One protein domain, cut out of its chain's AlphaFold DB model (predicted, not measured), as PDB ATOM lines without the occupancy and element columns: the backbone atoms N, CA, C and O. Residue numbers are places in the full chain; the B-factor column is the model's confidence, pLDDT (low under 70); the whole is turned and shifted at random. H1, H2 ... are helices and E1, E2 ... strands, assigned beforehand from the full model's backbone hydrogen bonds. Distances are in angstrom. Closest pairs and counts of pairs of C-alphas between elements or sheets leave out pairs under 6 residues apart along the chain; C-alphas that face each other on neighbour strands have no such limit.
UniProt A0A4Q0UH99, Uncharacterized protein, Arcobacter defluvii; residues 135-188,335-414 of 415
ATOM      1  N   GLU A 135     202.639 200.028 192.297       95.00
ATOM      2  CA  GLU A 135     202.631 199.334 193.586       95.00
ATOM      3  C   GLU A 135     203.080 200.253 194.729       95.00
ATOM      4  O   GLU A 135     202.511 200.178 195.814       95.00
ATOM      5  N   MET A 136     204.000 201.192 194.474       96.25
ATOM      6  CA  MET A 136     204.369 202.223 195.454       96.25
ATOM      7  C   MET A 136     203.174 203.121 195.813       96.25
ATOM      8  O   MET A 136     202.984 203.473 196.975       96.25
ATOM      9  N   LEU A 137     202.333 203.478 194.836       98.06
ATOM     10  CA  LEU A 137     201.105 204.245 195.083       98.06
ATOM     11  C   LEU A 137     200.044 203.400 195.796       98.06
ATOM     12  O   LEU A 137     199.397 203.898 196.715       98.06
ATOM     13  N   VAL A 138     199.901 202.125 195.425       97.94
ATOM     14  CA  VAL A 138     199.015 201.177 196.122       97.94
ATOM     15  C   VAL A 138     199.427 201.008 197.583       97.94
ATOM     16  O   VAL A 138     198.559 200.983 198.449       97.94
ATOM     17  N   ALA A 139     200.730 200.951 197.873       97.81
ATOM     18  CA  ALA A 139     201.243 200.835 199.235       97.81
ATOM     19  C   ALA A 139     200.818 202.017 200.119       97.81
ATOM     20  O   ALA A 139     200.520 201.811 201.287       97.81
ATOM     21  N   MET A 140     200.725 203.229 199.563       98.06
ATOM     22  CA  MET A 140     200.184 204.420 200.239       98.06
ATOM     23  C   MET A 140     198.649 204.526 200.170       98.06
ATOM     24  O   MET A 140     198.098 205.593 200.420       98.06
ATOM     25  N   GLU A 141     197.946 203.470 199.751       97.81
ATOM     26  CA  GLU A 141     196.486 203.456 199.549       97.81
ATOM     27  C   GLU A 141     195.979 204.485 198.518       97.81
ATOM     28  O   GLU A 141     194.787 204.785 198.430       97.81
ATOM     29  N   CYS A 142     196.860 204.982 197.648       97.44
ATOM     30  CA  CYS A 142     196.525 205.896 196.558       97.44
ATOM     31  C   CYS A 142     195.997 205.112 195.339       97.44
ATOM     32  O   CYS A 142     196.552 205.191 194.241       97.44
ATOM     33  N   ILE A 143     194.940 204.312 195.533       96.44
ATOM     34  CA  ILE A 143     194.458 203.324 194.549       96.44
ATOM     35  C   ILE A 143     194.017 203.979 193.235       96.44
ATOM     36  O   ILE A 143     194.402 203.516 192.162       96.44
ATOM     37  N   GLU A 144     193.253 205.072 193.291       95.50
ATOM     38  CA  GLU A 144     192.811 205.792 192.087       95.50
ATOM     39  C   GLU A 144     194.009 206.307 191.277       95.50
ATOM     40  O   GLU A 144     194.125 206.039 190.081       95.50
ATOM     41  N   ALA A 145     194.954 206.956 191.957       96.50
ATOM     42  CA  ALA A 145     196.180 207.465 191.360       96.50
ATOM     43  C   ALA A 145     197.066 206.356 190.774       96.50
ATOM     44  O   ALA A 145     197.662 206.543 189.715       96.50
ATOM     45  N   SER A 146     197.122 205.185 191.416       96.25
ATOM     46  CA  SER A 146     197.910 204.041 190.935       96.25
ATOM     47  C   SER A 146     197.450 203.509 189.572       96.25
ATOM     48  O   SER A 146     198.250 202.939 188.832       96.25
ATOM     49  N   ASN A 147     196.180 203.733 189.214       96.44
ATOM     50  CA  ASN A 147     195.612 203.338 187.925       96.44
ATOM     51  C   ASN A 147     195.777 204.418 186.841       96.44
ATOM     52  O   ASN A 147     195.376 204.209 185.695       96.44
ATOM     53  N   ASN A 148     196.356 205.575 187.176       96.62
ATOM     54  CA  ASN A 148     196.554 206.675 186.245       96.62
ATOM     55  C   ASN A 148     197.941 206.594 185.587       96.62
ATOM     56  O   ASN A 148     198.945 207.026 186.154       96.62
ATOM     57  N   GLN A 149     197.995 206.073 184.358       95.44
ATOM     58  CA  GLN A 149     199.259 205.916 183.632       95.44
ATOM     59  C   GLN A 149     199.954 207.257 183.340       95.44
ATOM     60  O   GLN A 149     201.177 207.334 183.433       95.44
ATOM     61  N   GLU A 150     199.203 208.330 183.062       96.94
ATOM     62  CA  GLU A 150     199.782 209.663 182.831       96.94
ATOM     63  C   GLU A 150     200.534 210.164 184.073       96.94
ATOM     64  O   GLU A 150     201.625 210.728 183.960       96.94
ATOM     65  N   LEU A 151     199.988 209.912 185.267       97.88
ATOM     66  CA  LEU A 151     200.642 210.245 186.531       97.88
ATOM     67  C   LEU A 151     201.931 209.444 186.724       97.88
ATOM     68  O   LEU A 151     202.960 210.035 187.050       97.88
ATOM     69  N   ILE A 152     201.895 208.126 186.501       95.69
ATOM     70  CA  ILE A 152     203.077 207.258 186.607       95.69
ATOM     71  C   ILE A 152     204.178 207.724 185.650       95.69
ATOM     72  O   ILE A 152     205.336 207.858 186.053       95.69
ATOM     73  N   ASP A 153     203.830 208.022 184.400       93.56
ATOM     74  CA  ASP A 153     204.783 208.472 183.386       93.56
ATOM     75  C   ASP A 153     205.378 209.841 183.743       93.56
ATOM     76  O   ASP A 153     206.594 210.053 183.637       93.56
ATOM     77  N   ALA A 154     204.544 210.766 184.227       96.94
ATOM     78  CA  ALA A 154     204.981 212.080 184.681       96.94
ATOM     79  C   ALA A 154     205.909 211.981 185.902       96.94
ATOM     80  O   ALA A 154     206.976 212.602 185.901       96.94
ATOM     81  N   LEU A 155     205.556 211.176 186.912       96.88
ATOM     82  CA  LEU A 155     206.392 210.907 188.088       96.88
ATOM     83  C   LEU A 155     207.753 210.356 187.651       96.88
ATOM     84  O   LEU A 155     208.793 210.932 187.967       96.88
ATOM     85  N   ASN A 156     207.753 209.320 186.814       91.62
ATOM     86  CA  ASN A 156     208.972 208.704 186.295       91.62
ATOM     87  C   ASN A 156     209.872 209.665 185.517       91.62
ATOM     88  O   ASN A 156     211.100 209.637 185.659       91.62
ATOM     89  N   LYS A 157     209.283 210.531 184.691       90.69
ATOM     90  CA  LYS A 157     210.032 211.533 183.934       90.69
ATOM     91  C   LYS A 157     210.619 212.601 184.857       90.69
ATOM     92  O   LYS A 157     211.829 212.840 184.839       90.69
ATOM     93  N   TYR A 158     209.770 213.276 185.627       95.25
ATOM     94  CA  TYR A 158     210.156 214.504 186.312       95.25
ATOM     95  C   TYR A 158     210.910 214.250 187.615       95.25
ATOM     96  O   TYR A 158     211.809 215.035 187.916       95.25
ATOM     97  N   CYS A 159     210.635 213.163 188.347       93.38
ATOM     98  CA  CYS A 159     211.440 212.784 189.510       93.38
ATOM     99  C   CYS A 159     212.889 212.501 189.088       93.38
ATOM    100  O   CYS A 159     213.818 213.099 189.632       93.38
ATOM    101  N   CYS A 160     213.090 211.712 188.027       86.62
ATOM    102  CA  CYS A 160     214.418 211.448 187.470       86.62
ATOM    103  C   CYS A 160     215.133 212.739 187.020       86.62
ATOM    104  O   CYS A 160     216.299 212.943 187.350       86.62
ATOM    105  N   GLN A 161     214.437 213.638 186.311       88.69
ATOM    106  CA  GLN A 161     214.982 214.926 185.845       88.69
ATOM    107  C   GLN A 161     215.408 215.871 186.997       88.69
ATOM    108  O   GLN A 161     216.203 216.792 186.791       88.69
ATOM    109  N   HIS A 162     214.872 215.664 188.202       90.38
ATOM    110  CA  HIS A 162     215.126 216.469 189.407       90.38
ATOM    111  C   HIS A 162     215.938 215.722 190.470       90.38
ATOM    112  O   HIS A 162     216.012 216.144 191.624       90.38
ATOM    113  N   GLU A 163     216.562 214.616 190.075       87.06
ATOM    114  CA  GLU A 163     217.360 213.754 190.939       87.06
ATOM    115  C   GLU A 163     216.611 213.180 192.157       87.06
ATOM    116  O   GLU A 163     217.215 212.848 193.175       87.06
ATOM    117  N   ILE A 164     215.295 213.019 192.049       90.88
ATOM    118  CA  ILE A 164     214.458 212.268 192.990       90.88
ATOM    119  C   ILE A 164     214.472 210.814 192.511       90.88
ATOM    120  O   ILE A 164     213.576 210.352 191.811       90.88
ATOM    121  N   ASN A 165     215.595 210.144 192.749       81.94
ATOM    122  CA  ASN A 165     216.006 208.964 191.983       81.94
ATOM    123  C   ASN A 165     216.579 207.821 192.827       81.94
ATOM    124  O   ASN A 165     216.811 206.739 192.293       81.94
ATOM    125  N   THR A 166     216.834 208.052 194.114       82.75
ATOM    126  CA  THR A 166     217.170 206.990 195.061       82.75
ATOM    127  C   THR A 166     215.888 206.494 195.723       82.75
ATOM    128  O   THR A 166     214.943 207.278 195.865       82.75
ATOM    129  N   PRO A 167     215.846 205.233 196.182       86.25
ATOM    130  CA  PRO A 167     214.705 204.712 196.928       86.25
ATOM    131  C   PRO A 167     214.277 205.619 198.097       86.25
ATOM    132  O   PRO A 167     213.095 205.922 198.237       86.25
ATOM    133  N   LEU A 168     215.239 206.161 198.854       90.56
ATOM    134  CA  LEU A 168     214.976 207.111 199.943       90.56
ATOM    135  C   LEU A 168     214.325 208.412 199.457       90.56
ATOM    136  O   LEU A 168     213.314 208.840 200.011       90.56
ATOM    137  N   ARG A 169     214.875 209.044 198.411       92.94
ATOM    138  CA  ARG A 169     214.332 210.299 197.863       92.94
ATOM    139  C   ARG A 169     212.936 210.103 197.289       92.94
ATOM    140  O   ARG A 169     212.078 210.950 197.513       92.94
ATOM    141  N   VAL A 170     212.712 208.997 196.582       94.88
ATOM    142  CA  VAL A 170     211.397 208.625 196.045       94.88
ATOM    143  C   VAL A 170     210.397 208.431 197.181       94.88
ATOM    144  O   VAL A 170     209.323 209.027 197.129       94.88
ATOM    145  N   ALA A 171     210.758 207.680 198.225       96.31
ATOM    146  CA  ALA A 171     209.871 207.437 199.358       96.31
ATOM    147  C   ALA A 171     209.478 208.736 200.077       96.31
ATOM    148  O   ALA A 171     208.296 209.001 200.297       96.31
ATOM    149  N   HIS A 172     210.464 209.588 200.373       97.62
ATOM    150  CA  HIS A 172     210.224 210.894 200.987       97.62
ATOM    151  C   HIS A 172     209.374 211.804 200.095       97.62
ATOM    152  O   HIS A 172     208.422 212.411 200.579       97.62
ATOM    153  N   PHE A 173     209.672 211.890 198.797       97.69
ATOM    154  CA  PHE A 173     208.913 212.730 197.868       97.69
ATOM    155  C   PHE A 173     207.460 212.272 197.725       97.69
ATOM    156  O   PHE A 173     206.552 213.093 197.843       97.69
ATOM    157  N   LEU A 174     207.230 210.975 197.496       98.31
ATOM    158  CA  LEU A 174     205.891 210.428 197.285       98.31
ATOM    159  C   LEU A 174     205.011 210.589 198.523       98.31
ATOM    160  O   LEU A 174     203.871 211.015 198.380       98.31
ATOM    161  N   ALA A 175     205.542 210.347 199.726       98.25
ATOM    162  CA  ALA A 175     204.789 210.533 200.966       98.25
ATOM    163  C   ALA A 175     204.319 211.988 201.159       98.25
ATOM    164  O   ALA A 175     203.189 212.247 201.588       98.25
ATOM    165  N   GLN A 176     205.175 212.950 200.800       97.81
ATOM    166  CA  GLN A 176     204.850 214.376 200.844       97.81
ATOM    167  C   GLN A 176     203.819 214.720 199.763       97.81
ATOM    168  O   GLN A 176     202.760 215.257 200.078       97.81
ATOM    169  N   ALA A 177     204.089 214.356 198.507       97.81
ATOM    170  CA  ALA A 177     203.222 214.652 197.372       97.81
ATOM    171  C   ALA A 177     201.824 214.034 197.523       97.81
ATOM    172  O   ALA A 177     200.840 214.717 197.243       97.81
ATOM    173  N   ALA A 178     201.722 212.793 198.011       97.94
ATOM    174  CA  ALA A 178     200.453 212.126 198.293       97.94
ATOM    175  C   ALA A 178     199.619 212.944 199.284       97.94
ATOM    176  O   ALA A 178     198.472 213.274 198.999       97.94
ATOM    177  N   THR A 179     200.220 213.359 200.399       96.44
ATOM    178  CA  THR A 179     199.509 214.113 201.441       96.44
ATOM    179  C   THR A 179     199.076 215.501 200.955       96.44
ATOM    180  O   THR A 179     197.931 215.900 201.149       96.44
ATOM    181  N   GLU A 180     199.958 216.241 200.270       94.81
ATOM    182  CA  GLU A 180     199.642 217.595 199.775       94.81
ATOM    183  C   GLU A 180     198.521 217.612 198.724       94.81
ATOM    184  O   GLU A 180     197.760 218.575 198.622       94.81
ATOM    185  N   SER A 181     198.402 216.534 197.949       95.50
ATOM    186  CA  SER A 181     197.459 216.431 196.833       95.50
ATOM    187  C   SER A 181     196.247 215.546 197.128       95.50
ATOM    188  O   SER A 181     195.450 215.281 196.226       95.50
ATOM    189  N   GLY A 182     196.087 215.077 198.371       94.81
ATOM    190  CA  GLY A 182     195.019 214.149 198.749       94.81
ATOM    191  C   GLY A 182     195.051 212.861 197.923       94.81
ATOM    192  O   GLY A 182     194.077 212.536 197.245       94.81
ATOM    193  N   GLY A 183     196.192 212.177 197.918       96.81
ATOM    194  CA  GLY A 183     196.424 210.958 197.151       96.81
ATOM    195  C   GLY A 183     196.526 211.191 195.644       96.81
ATOM    196  O   GLY A 183     196.041 210.369 194.877       96.81
ATOM    197  N   PHE A 184     197.139 212.299 195.208       97.38
ATOM    198  CA  PHE A 184     197.312 212.678 193.794       97.38
ATOM    199  C   PHE A 184     196.001 212.965 193.047       97.38
ATOM    200  O   PHE A 184     195.937 212.806 191.829       97.38
ATOM    201  N   THR A 185     194.967 213.429 193.756       94.50
ATOM    202  CA  THR A 185     193.646 213.742 193.172       94.50
ATOM    203  C   THR A 185     193.322 215.238 193.140       94.50
ATOM    204  O   THR A 185     192.384 215.662 192.465       94.50
ATOM    205  N   LYS A 186     194.094 216.072 193.850       94.56
ATOM    206  CA  LYS A 186     193.879 217.522 193.954       94.56
ATOM    207  C   LYS A 186     195.107 218.289 193.480       94.56
ATOM    208  O   LYS A 186     196.165 218.219 194.097       94.56
ATOM    209  N   PHE A 187     194.939 219.078 192.419       95.75
ATOM    210  CA  PHE A 187     196.017 219.881 191.815       95.75
ATOM    211  C   PHE A 187     195.799 221.389 191.938       95.75
ATOM    212  O   PHE A 187     196.558 222.174 191.376       95.75
ATOM    213  N   VAL A 188     194.760 221.810 192.657       94.94
ATOM    214  CA  VAL A 188     194.426 223.216 192.876       94.94
ATOM    215  C   VAL A 188     193.875 223.407 194.282       94.94
ATOM    216  O   VAL A 188     193.152 222.557 194.803       94.94
ATOM    217  N   SER A 335     215.115 225.275 199.500       62.56
ATOM    218  CA  SER A 335     215.994 225.106 200.651       62.56
ATOM    219  C   SER A 335     215.180 225.164 201.944       62.56
ATOM    220  O   SER A 335     214.389 226.086 202.160       62.56
ATOM    221  N   GLY A 336     215.364 224.171 202.817       54.00
ATOM    222  CA  GLY A 336     214.953 224.294 204.215       54.00
ATOM    223  C   GLY A 336     215.774 225.375 204.918       54.00
ATOM    224  O   GLY A 336     216.818 225.779 204.408       54.00
ATOM    225  N   GLY A 337     215.350 225.829 206.103       49.22
ATOM    226  CA  GLY A 337     216.009 226.890 206.892       49.22
ATOM    227  C   GLY A 337     217.511 226.703 207.193       49.22
ATOM    228  O   GLY A 337     218.117 227.580 207.796       49.22
ATOM    229  N   GLY A 338     218.130 225.609 206.740       48.50
ATOM    230  CA  GLY A 338     219.571 225.381 206.687       48.50
ATOM    231  C   GLY A 338     220.089 225.059 205.277       48.50
ATOM    232  O   GLY A 338     220.694 224.012 205.098       48.50
ATOM    233  N   LYS A 339     219.841 225.917 204.271       55.12
ATOM    234  CA  LYS A 339     220.494 225.950 202.930       55.12
ATOM    235  C   LYS A 339     220.541 224.641 202.103       55.12
ATOM    236  O   LYS A 339     221.112 224.653 201.017       55.12
ATOM    237  N   SER A 340     219.938 223.549 202.564       67.81
ATOM    238  CA  SER A 340     220.037 222.213 201.967       67.81
ATOM    239  C   SER A 340     218.756 221.874 201.210       67.81
ATOM    240  O   SER A 340     217.664 222.268 201.627       67.81
ATOM    241  N   SER A 341     218.892 221.191 200.072       81.94
ATOM    242  CA  SER A 341     217.750 220.762 199.256       81.94
ATOM    243  C   SER A 341     216.967 219.643 199.946       81.94
ATOM    244  O   SER A 341     217.502 218.920 200.788       81.94
ATOM    245  N   LEU A 342     215.705 219.446 199.557       91.69
ATOM    246  CA  LEU A 342     214.898 218.334 200.072       91.69
ATOM    247  C   LEU A 342     215.486 216.958 199.712       91.69
ATOM    248  O   LEU A 342     215.343 216.021 200.490       91.69
ATOM    249  N   ASN A 343     216.228 216.852 198.603       90.50
ATOM    250  CA  ASN A 343     217.024 215.658 198.290       90.50
ATOM    251  C   ASN A 343     218.101 215.390 199.350       90.50
ATOM    252  O   ASN A 343     218.226 214.259 199.802       90.50
ATOM    253  N   ALA A 344     218.843 216.418 199.776       87.88
ATOM    254  CA  ALA A 344     219.880 216.262 200.795       87.88
ATOM    255  C   ALA A 344     219.291 215.844 202.150       87.88
ATOM    256  O   ALA A 344     219.857 214.989 202.821       87.88
ATOM    257  N   HIS A 345     218.129 216.392 202.521       89.75
ATOM    258  CA  HIS A 345     217.418 215.937 203.713       89.75
ATOM    259  C   HIS A 345     216.925 214.496 203.575       89.75
ATOM    260  O   HIS A 345     217.069 213.719 204.511       89.75
ATOM    261  N   ALA A 346     216.387 214.105 202.418       92.12
ATOM    262  CA  ALA A 346     215.942 212.731 202.188       92.12
ATOM    263  C   ALA A 346     217.090 211.710 202.286       92.12
ATOM    264  O   ALA A 346     216.877 210.587 202.744       92.12
ATOM    265  N   ASP A 347     218.309 212.110 201.918       89.81
ATOM    266  CA  ASP A 347     219.507 211.277 202.047       89.81
ATOM    267  C   ASP A 347     219.962 211.078 203.511       89.81
ATOM    268  O   ASP A 347     220.784 210.202 203.773       89.81
ATOM    269  N   GLU A 348     219.416 211.822 204.488       90.19
ATOM    270  CA  GLU A 348     219.700 211.622 205.924       90.19
ATOM    271  C   GLU A 348     219.102 210.308 206.482       90.19
ATOM    272  O   GLU A 348     219.394 209.927 207.621       90.19
ATOM    273  N   GLY A 349     218.271 209.605 205.703       90.81
ATOM    274  CA  GLY A 349     217.802 208.248 205.995       90.81
ATOM    275  C   GLY A 349     216.313 208.140 206.343       90.81
ATOM    276  O   GLY A 349     215.489 208.960 205.936       90.81
ATOM    277  N   THR A 350     215.956 207.084 207.086       94.69
ATOM    278  CA  THR A 350     214.559 206.645 207.300       94.69
ATOM    279  C   THR A 350     213.986 206.969 208.680       94.69
ATOM    280  O   THR A 350     212.937 206.444 209.050       94.69
ATOM    281  N   ARG A 351     214.680 207.791 209.476       94.81
ATOM    282  CA  ARG A 351     214.232 208.165 210.826       94.81
ATOM    283  C   ARG A 351     213.088 209.176 210.740       94.81
ATOM    284  O   ARG A 351     213.141 210.091 209.921       94.81
ATOM    285  N   ASP A 352     212.112 209.080 211.637       94.94
ATOM    286  CA  ASP A 352     210.945 209.976 211.678       94.94
ATOM    287  C   ASP A 352     211.332 211.464 211.771       94.94
ATOM    288  O   ASP A 352     210.679 212.323 211.182       94.94
ATOM    289  N   GLU A 353     212.445 211.786 212.439       92.06
ATOM    290  CA  GLU A 353     212.983 213.154 212.495       92.06
ATOM    291  C   GLU A 353     213.327 213.727 211.109       92.06
ATOM    292  O   GLU A 353     213.195 214.931 210.892       92.06
ATOM    293  N   VAL A 354     213.730 212.881 210.155       92.00
ATOM    294  CA  VAL A 354     214.027 213.287 208.776       92.00
ATOM    295  C   VAL A 354     212.725 213.639 208.061       92.00
ATOM    296  O   VAL A 354     212.620 214.705 207.452       92.00
ATOM    297  N   VAL A 355     211.694 212.802 208.223       94.88
ATOM    298  CA  VAL A 355     210.347 213.066 207.697       94.88
ATOM    299  C   VAL A 355     209.787 214.362 208.290       94.88
ATOM    300  O   VAL A 355     209.198 215.165 207.564       94.88
ATOM    301  N   LEU A 356     210.009 214.622 209.583       92.38
ATOM    302  CA  LEU A 356     209.584 215.854 210.256       92.38
ATOM    303  C   LEU A 356     210.276 217.090 209.677       92.38
ATOM    304  O   LEU A 356     209.596 218.070 209.362       92.38
ATOM    305  N   LYS A 357     211.603 217.041 209.496       89.69
ATOM    306  CA  LYS A 357     212.371 218.129 208.869       89.69
ATOM    307  C   LYS A 357     211.850 218.428 207.465       89.69
ATOM    308  O   LYS A 357     211.538 219.579 207.174       89.69
ATOM    309  N   ILE A 358     211.692 217.404 206.623       92.44
ATOM    310  CA  ILE A 358     211.180 217.539 205.249       92.44
ATOM    311  C   ILE A 358     209.765 218.122 205.251       92.44
ATOM    312  O   ILE A 358     209.505 219.101 204.553       92.44
ATOM    313  N   SER A 359     208.876 217.590 206.091       92.81
ATOM    314  CA  SER A 359     207.492 218.067 206.216       92.81
ATOM    315  C   SER A 359     207.429 219.543 206.611       92.81
ATOM    316  O   SER A 359     206.569 220.284 206.135       92.81
ATOM    317  N   ALA A 360     208.357 219.999 207.456       89.31
ATOM    318  CA  ALA A 360     208.458 221.401 207.835       89.31
ATOM    319  C   ALA A 360     209.002 222.276 206.697       89.31
ATOM    320  O   ALA A 360     208.631 223.434 206.577       89.31
ATOM    321  N   VAL A 361     209.841 221.763 205.799       88.81
ATOM    322  CA  VAL A 361     210.223 222.525 204.597       88.81
ATOM    323  C   VAL A 361     209.052 222.629 203.615       88.81
ATOM    324  O   VAL A 361     208.839 223.692 203.025       88.81
ATOM    325  N   VAL A 362     208.275 221.554 203.457       90.19
ATOM    326  CA  VAL A 362     207.118 221.509 202.550       90.19
ATOM    327  C   VAL A 362     205.986 222.423 203.031       90.19
ATOM    328  O   VAL A 362     205.490 223.222 202.243       90.19
ATOM    329  N   ASN A 363     205.644 222.394 204.323       86.62
ATOM    330  CA  ASN A 363     204.488 223.113 204.886       86.62
ATOM    331  C   ASN A 363     204.872 224.273 205.838       86.62
ATOM    332  O   ASN A 363     204.072 224.748 206.643       86.62
ATOM    333  N   GLY A 364     206.114 224.757 205.757       79.69
ATOM    334  CA  GLY A 364     206.597 225.915 206.518       79.69
ATOM    335  C   GLY A 364     207.398 225.563 207.778       79.69
ATOM    336  O   GLY A 364     206.997 224.749 208.611       79.69
ATOM    337  N   TYR A 365     208.566 226.199 207.904       78.50
ATOM    338  CA  TYR A 365     209.589 225.853 208.889       78.50
ATOM    339  C   TYR A 365     209.538 226.814 210.084       78.50
ATOM    340  O   TYR A 365     209.766 228.012 209.924       78.50
ATOM    341  N   TYR A 366     209.254 226.292 211.281       83.62
ATOM    342  CA  TYR A 366     209.102 227.090 212.509       83.62
ATOM    343  C   TYR A 366     209.891 226.461 213.671       83.62
ATOM    344  O   TYR A 366     209.296 225.779 214.515       83.62
ATOM    345  N   PRO A 367     211.226 226.625 213.692       86.94
ATOM    346  CA  PRO A 367     212.082 226.047 214.715       86.94
ATOM    347  C   PRO A 367     212.014 226.841 216.024       86.94
ATOM    348  O   PRO A 367     211.718 228.037 216.026       86.94
ATOM    349  N   LYS A 368     212.322 226.161 217.125       90.69
ATOM    350  CA  LYS A 368     212.654 226.741 218.424       90.69
ATOM    351  C   LYS A 368     213.860 226.021 219.001       90.69
ATOM    352  O   LYS A 368     213.875 224.788 219.024       90.69
ATOM    353  N   GLU A 369     214.831 226.781 219.486       94.12
ATOM    354  CA  GLU A 369     215.916 226.224 220.297       94.12
ATOM    355  C   GLU A 369     215.351 225.682 221.623       94.12
ATOM    356  O   GLU A 369     214.282 226.101 222.076       94.12
ATOM    357  N   LEU A 370     216.061 224.760 222.276       94.19
ATOM    358  CA  LEU A 370     215.616 224.125 223.524       94.19
ATOM    359  C   LEU A 370     215.233 225.155 224.600       94.19
ATOM    360  O   LEU A 370     214.228 224.986 225.291       94.19
ATOM    361  N   SER A 371     215.992 226.247 224.719       95.00
ATOM    362  CA  SER A 371     215.698 227.344 225.651       95.00
ATOM    363  C   SER A 371     214.371 228.042 225.327       95.00
ATOM    364  O   SER A 371     213.550 228.261 226.216       95.00
ATOM    365  N   GLU A 372     214.115 228.333 224.053       95.69
ATOM    366  CA  GLU A 372     212.876 228.960 223.588       95.69
ATOM    367  C   GLU A 372     211.671 228.029 223.721       95.69
ATOM    368  O   GLU A 372     210.569 228.482 224.027       95.69
ATOM    369  N   TYR A 373     211.872 226.733 223.473       94.44
ATOM    370  CA  TYR A 373     210.854 225.708 223.654       94.44
ATOM    371  C   TYR A 373     210.489 225.547 225.131       94.44
ATOM    372  O   TYR A 373     209.310 225.457 225.470       94.44
ATOM    373  N   ASN A 374     211.475 225.561 226.031       95.38
ATOM    374  CA  ASN A 374     211.241 225.405 227.465       95.38
ATOM    375  C   ASN A 374     210.366 226.520 228.051       95.38
ATOM    376  O   ASN A 374     209.579 226.229 228.954       95.38
ATOM    377  N   ASN A 375     210.425 227.723 227.474       96.75
ATOM    378  CA  ASN A 375     209.608 228.877 227.857       96.75
ATOM    379  C   ASN A 375     208.141 228.801 227.388       96.75
ATOM    380  O   ASN A 375     207.344 229.662 227.752       96.75
ATOM    381  N   LEU A 376     207.768 227.802 226.582       95.38
ATOM    382  CA  LEU A 376     206.394 227.619 226.113       95.38
ATOM    383  C   LEU A 376     205.481 227.003 227.181       95.38
ATOM    384  O   LEU A 376     205.897 226.163 227.985       95.38
ATOM    385  N   THR A 377     204.195 227.341 227.106       96.44
ATOM    386  CA  THR A 377     203.136 226.659 227.864       96.44
ATOM    387  C   THR A 377     202.976 225.205 227.409       96.44
ATOM    388  O   THR A 377     203.318 224.852 226.279       96.44
ATOM    389  N   SER A 378     202.376 224.345 228.238       94.31
ATOM    390  CA  SER A 378     202.111 222.942 227.873       94.31
ATOM    391  C   SER A 378     201.299 222.807 226.574       94.31
ATOM    392  O   SER A 378     201.602 221.958 225.737       94.31
ATOM    393  N   SER A 379     200.315 223.687 226.356       92.94
ATOM    394  CA  SER A 379     199.499 223.714 225.131       92.94
ATOM    395  C   SER A 379     200.269 224.142 223.882       92.94
ATOM    396  O   SER A 379     199.946 223.720 222.773       92.94
ATOM    397  N   GLU A 380     201.276 225.000 224.028       92.38
ATOM    398  CA  GLU A 380     202.145 225.385 222.917       92.38
ATOM    399  C   GLU A 380     203.177 224.299 222.639       92.38
ATOM    400  O   GLU A 380     203.384 223.955 221.478       92.38
ATOM    401  N   LYS A 381     203.752 223.703 223.691       93.06
ATOM    402  CA  LYS A 381     204.697 222.583 223.595       93.06
ATOM    403  C   LYS A 381     204.120 221.403 222.822       93.06
ATOM    404  O   LYS A 381     204.826 220.844 221.991       93.06
ATOM    405  N   ALA A 382     202.835 221.094 223.014       91.06
ATOM    406  CA  ALA A 382     202.128 220.032 222.291       91.06
ATOM    407  C   ALA A 382     202.115 220.216 220.760       91.06
ATOM    408  O   ALA A 382     201.900 219.261 220.019       91.06
ATOM    409  N   LYS A 383     202.357 221.437 220.262       90.62
ATOM    410  CA  LYS A 383     202.403 221.735 218.825       90.62
ATOM    411  C   LYS A 383     203.772 221.471 218.208       90.62
ATOM    412  O   LYS A 383     203.884 221.588 216.995       90.62
ATOM    413  N   TYR A 384     204.800 221.143 218.986       92.62
ATOM    414  CA  TYR A 384     206.166 220.950 218.499       92.62
ATOM    415  C   TYR A 384     206.644 219.524 218.774       92.62
ATOM    416  O   TYR A 384     206.347 218.949 219.818       92.62
ATOM    417  N   LYS A 385     207.439 218.977 217.853       90.75
ATOM    418  CA  LYS A 385     208.146 217.701 218.015       90.75
ATOM    419  C   LYS A 385     209.655 217.956 218.060       90.75
ATOM    420  O   LYS A 385     210.155 218.891 217.426       90.75
ATOM    421  N   LYS A 386     210.376 217.151 218.847       90.38
ATOM    422  CA  LYS A 386     211.839 217.219 218.965       90.38
ATOM    423  C   LYS A 386     212.458 216.803 217.629       90.38
ATOM    424  O   LYS A 386     212.172 215.715 217.142       90.38
ATOM    425  N   ALA A 387     213.274 217.670 217.036       85.81
ATOM    426  CA  ALA A 387     213.978 217.395 215.785       85.81
ATOM    427  C   ALA A 387     215.417 216.915 216.027       85.81
ATOM    428  O   ALA A 387     215.934 216.120 215.251       85.81
ATOM    429  N   ASN A 388     216.058 217.410 217.088       86.12
ATOM    430  CA  ASN A 388     217.306 216.898 217.659       86.12
ATOM    431  C   ASN A 388     217.425 217.380 219.120       86.12
ATOM    432  O   ASN A 388     216.479 217.956 219.657       86.12
ATOM    433  N   ASP A 389     218.563 217.147 219.777       87.88
ATOM    434  CA  ASP A 389     218.757 217.486 221.195       87.88
ATOM    435  C   ASP A 389     218.529 218.953 221.554       87.88
ATOM    436  O   ASP A 389     218.018 219.228 222.639       87.88
ATOM    437  N   ASN A 390     218.799 219.872 220.629       89.19
ATOM    438  CA  ASN A 390     218.693 221.306 220.875       89.19
ATOM    439  C   ASN A 390     217.578 221.992 220.076       89.19
ATOM    440  O   ASN A 390     217.292 223.152 220.338       89.19
ATOM    441  N   LEU A 391     216.908 221.294 219.152       89.00
ATOM    442  CA  LEU A 391     215.965 221.903 218.213       89.00
ATOM    443  C   LEU A 391     214.591 221.225 218.232       89.00
ATOM    444  O   LEU A 391     214.474 220.008 218.071       89.00
ATOM    445  N   TYR A 392     213.539 222.037 218.328       91.88
ATOM    446  CA  TYR A 392     212.138 221.629 218.232       91.88
ATOM    447  C   TYR A 392     211.481 222.294 217.032       91.88
ATOM    448  O   TYR A 392     211.683 223.478 216.778       91.88
ATOM    449  N   ILE A 393     210.656 221.552 216.299       90.50
ATOM    450  CA  ILE A 393     209.979 222.055 215.101       90.50
ATOM    451  C   ILE A 393     208.473 221.962 215.312       90.50
ATOM    452  O   ILE A 393     207.970 220.935 215.775       90.50
ATOM    453  N   LYS A 394     207.746 223.037 214.981       91.00
ATOM    454  CA  LYS A 394     206.281 223.018 214.997       91.00
ATOM    455  C   LYS A 394     205.794 221.926 214.048       91.00
ATOM    456  O   LYS A 394     206.137 221.948 212.870       91.00
ATOM    457  N   THR A 395     204.990 221.005 214.563       89.81
ATOM    458  CA  THR A 395     204.425 219.883 213.816       89.81
ATOM    459  C   THR A 395     203.675 220.414 212.592       89.81
ATOM    460  O   THR A 395     202.705 221.163 212.757       89.81
ATOM    461  N   PRO A 396     204.121 220.070 211.374       90.00
ATOM    462  CA  PRO A 396     203.465 220.498 210.146       90.00
ATOM    463  C   PRO A 396     202.058 219.903 210.030       90.00
ATOM    464  O   PRO A 396     201.830 218.756 210.415       90.00
ATOM    465  N   ASN A 397     201.106 220.648 209.462       88.75
ATOM    466  CA  ASN A 397     199.757 220.119 209.228       88.75
ATOM    467  C   ASN A 397     199.832 218.887 208.317       88.75
ATOM    468  O   ASN A 397     200.494 218.949 207.285       88.75
ATOM    469  N   GLY A 398     199.183 217.778 208.681       91.12
ATOM    470  CA  GLY A 398     199.253 216.509 207.937       91.12
ATOM    471  C   GLY A 398     200.538 215.701 208.170       91.12
ATOM    472  O   GLY A 398     200.836 214.802 207.397       91.12
ATOM    473  N   TYR A 399     201.361 216.042 209.173       93.88
ATOM    474  CA  TYR A 399     202.615 215.320 209.445       93.88
ATOM    475  C   TYR A 399     202.398 213.820 209.670       93.88
ATOM    476  O   TYR A 399     203.162 213.026 209.134       93.88
ATOM    477  N   ASP A 400     201.365 213.443 210.423       94.62
ATOM    478  CA  ASP A 400     201.132 212.038 210.758       94.62
ATOM    479  C   ASP A 400     200.761 211.210 209.507       94.62
ATOM    480  O   ASP A 400     201.289 210.119 209.336       94.62
ATOM    481  N   GLU A 401     199.984 211.767 208.568       96.44
ATOM    482  CA  GLU A 401     199.684 211.130 207.269       96.44
ATOM    483  C   GLU A 401     200.944 210.968 206.401       96.44
ATOM    484  O   GLU A 401     201.181 209.909 205.819       96.44
ATOM    485  N   ARG A 402     201.814 211.989 206.354       97.19
ATOM    486  CA  ARG A 402     203.107 211.892 205.648       97.19
ATOM    487  C   ARG A 402     203.998 210.815 206.253       97.19
ATOM    488  O   ARG A 402     204.679 210.104 205.519       97.19
ATOM    489  N   LEU A 403     204.014 210.717 207.582       97.44
ATOM    490  CA  LEU A 403     204.796 209.717 208.298       97.44
ATOM    491  C   LEU A 403     204.277 208.305 208.019       97.44
ATOM    492  O   LEU A 403     205.069 207.424 207.698       97.44
ATOM    493  N   GLU A 404     202.960 208.116 208.060       98.25
ATOM    494  CA  GLU A 404     202.311 206.847 207.733       98.25
ATOM    495  C   GLU A 404     202.609 206.415 206.290       98.25
ATOM    496  O   GLU A 404     203.067 205.294 206.060       98.25
ATOM    497  N   ASN A 405     202.437 207.317 205.319       98.38
ATOM    498  CA  ASN A 405     202.760 207.053 203.916       98.38
ATOM    499  C   ASN A 405     204.241 206.697 203.724       98.38
ATOM    500  O   ASN A 405     204.569 205.772 202.977       98.38
ATOM    501  N   PHE A 406     205.145 207.386 204.426       98.50
ATOM    502  CA  PHE A 406     206.569 207.070 204.382       98.50
ATOM    503  C   PHE A 406     206.869 205.687 204.971       98.50
ATOM    504  O   PHE A 406     207.636 204.937 204.375       98.50
ATOM    505  N   HIS A 407     206.266 205.313 206.104       98.44
ATOM    506  CA  HIS A 407     206.444 203.983 206.700       98.44
ATOM    507  C   HIS A 407     205.910 202.867 205.793       98.44
ATOM    508  O   HIS A 407     206.596 201.858 205.624       98.44
ATOM    509  N   LYS A 408     204.757 203.072 205.142       98.31
ATOM    510  CA  LYS A 408     204.203 202.147 204.135       98.31
ATOM    511  C   LYS A 408     205.176 201.934 202.970       98.31
ATOM    512  O   LYS A 408     205.473 200.795 202.607       98.31
ATOM    513  N   LEU A 409     205.744 203.015 202.428       96.44
ATOM    514  CA  LEU A 409     206.761 202.938 201.372       96.44
ATOM    515  C   LEU A 409     208.065 202.307 201.856       96.44
ATOM    516  O   LEU A 409     208.639 201.487 201.149       96.44
ATOM    517  N   LYS A 410     208.520 202.646 203.066       94.12
ATOM    518  CA  LYS A 410     209.720 202.071 203.682       94.12
ATOM    519  C   LYS A 410     209.620 200.551 203.770       94.12
ATOM    520  O   LYS A 410     210.568 199.862 203.412       94.12
ATOM    521  N   GLN A 411     208.470 200.042 204.209       93.56
ATOM    522  CA  GLN A 411     208.206 198.609 204.259       93.56
ATOM    523  C   GLN A 411     208.148 197.998 202.854       93.56
ATOM    524  O   GLN A 411     208.783 196.979 202.614       93.56
ATOM    525  N   HIS A 412     207.414 198.619 201.926       90.12
ATOM    526  CA  HIS A 412     207.256 198.118 200.558       90.12
ATOM    527  C   HIS A 412     208.575 198.070 199.769       90.12
ATOM    528  O   HIS A 412     208.769 197.185 198.944       90.12
ATOM    529  N   MET A 413     209.465 199.034 200.005       84.31
ATOM    530  CA  MET A 413     210.718 199.221 199.268       84.31
ATOM    531  C   MET A 413     211.950 198.680 200.011       84.31
ATOM    532  O   MET A 413     213.063 198.867 199.520       84.31
ATOM    533  N   GLU A 414     211.758 198.057 201.179       84.69
ATOM    534  CA  GLU A 414     212.821 197.479 202.018       84.69
ATOM    535  C   GLU A 414     213.947 198.486 202.353       84.69
ATOM    536  O   GLU A 414     215.134 198.235 202.119       84.69
TER     537      GLU A 414
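Overview. This is residues 135 to 188 and 335 to 414 of the 415 residues of an uncharacterized protein of Arcobacter defluvii (UniProt A0A4Q0UH99). A small three-stranded sheet with the short helix H7 over it makes one end of an elongated body whose core is three crossed helices, H4, H6 and H9, touching one another; H6 links this core to the sheet. H5 packs on H4 and H6, H1 packs on H9, and H2 and H3 lie at the end far from the sheet. The printed part has 134 residues with nine named helices and three named strands, in the order H1 H2 H3 H4 H5 H6 E1 H7 H8 E2 E3 H9; the sheet's order is E1, E3, E2, antiparallel, and the class is mostly helix. The whole is compact, with a radius of gyration of the C-alphas of 15.7 A, and spans 51 by 31 by 27 A.

Along the chain. The strands are E1, residues 367 to 369, E3, residues 391 to 394, 10.3 A long, and E2, residues 384 to 386. Between E1 and E2 come H7, residues 370 to 374, and H8, residues 378 to 381. The longer helices are H6, residues 352 to 363, 16.1 A; H4, residues 167 to 180, 20.0 A; H9, residues 399 to 412, 19.9 A; and H3, residues 149 to 161, 18.3 A. H5 is residues 342 to 346, H2 residues 143 to 146, and H1 residues 135 to 139. H1 begins at C-alpha 135 (202.631, 199.334, 193.586), and H9 ends at C-alpha 412 (207.256, 198.118, 200.558).

Arrangement. E3 is the inner strand; N 368 and O 392 of E1 and E3 are 2.8 A apart, and N 385 and O 393 of E2 and E3 2.9 A, within hydrogen-bond range. E2 and E3 form a hairpin. E1, H7 H8 and E2 form a split strand-helix-strand unit, two strands running the same way with E3 between them, with a right-handed crossover. H7 is on the sheet, over E3, at a height of 7.9 A; H8 is not on it. H6 only grazes the sheet with residues 353 to 360. H6 and H9 touch, C-alphas 359 and 399 closest at 6.5 A, at a steep tilt of 53 degrees, opposite ways. H4 and H9 touch, C-alphas 175 and 405 closest at 5.0 A, at a steep tilt of 38 degrees, opposite ways. H3 and H4 are close but not clearly touching, C-alphas 159 and 170 closest at 7.7 A. Every O i to N i+4 pair is within hydrogen-bond range in H1, H4, H5, H6, H7 and H9, and 8 of 9 in H3; H2 and H8 are too short for such a pair.

Size, cuts and confidence. The C-alphas farthest apart, of Gln 149 and Asn 375, are 50.9 A apart. Residues 189 to 334 are not printed; C-alphas 188 and 335 are 23.0 A apart across the cut. The links that are printed whole are tight. Mean pLDDT of the printed part is 91.3, with residues 335 to 340 under 70.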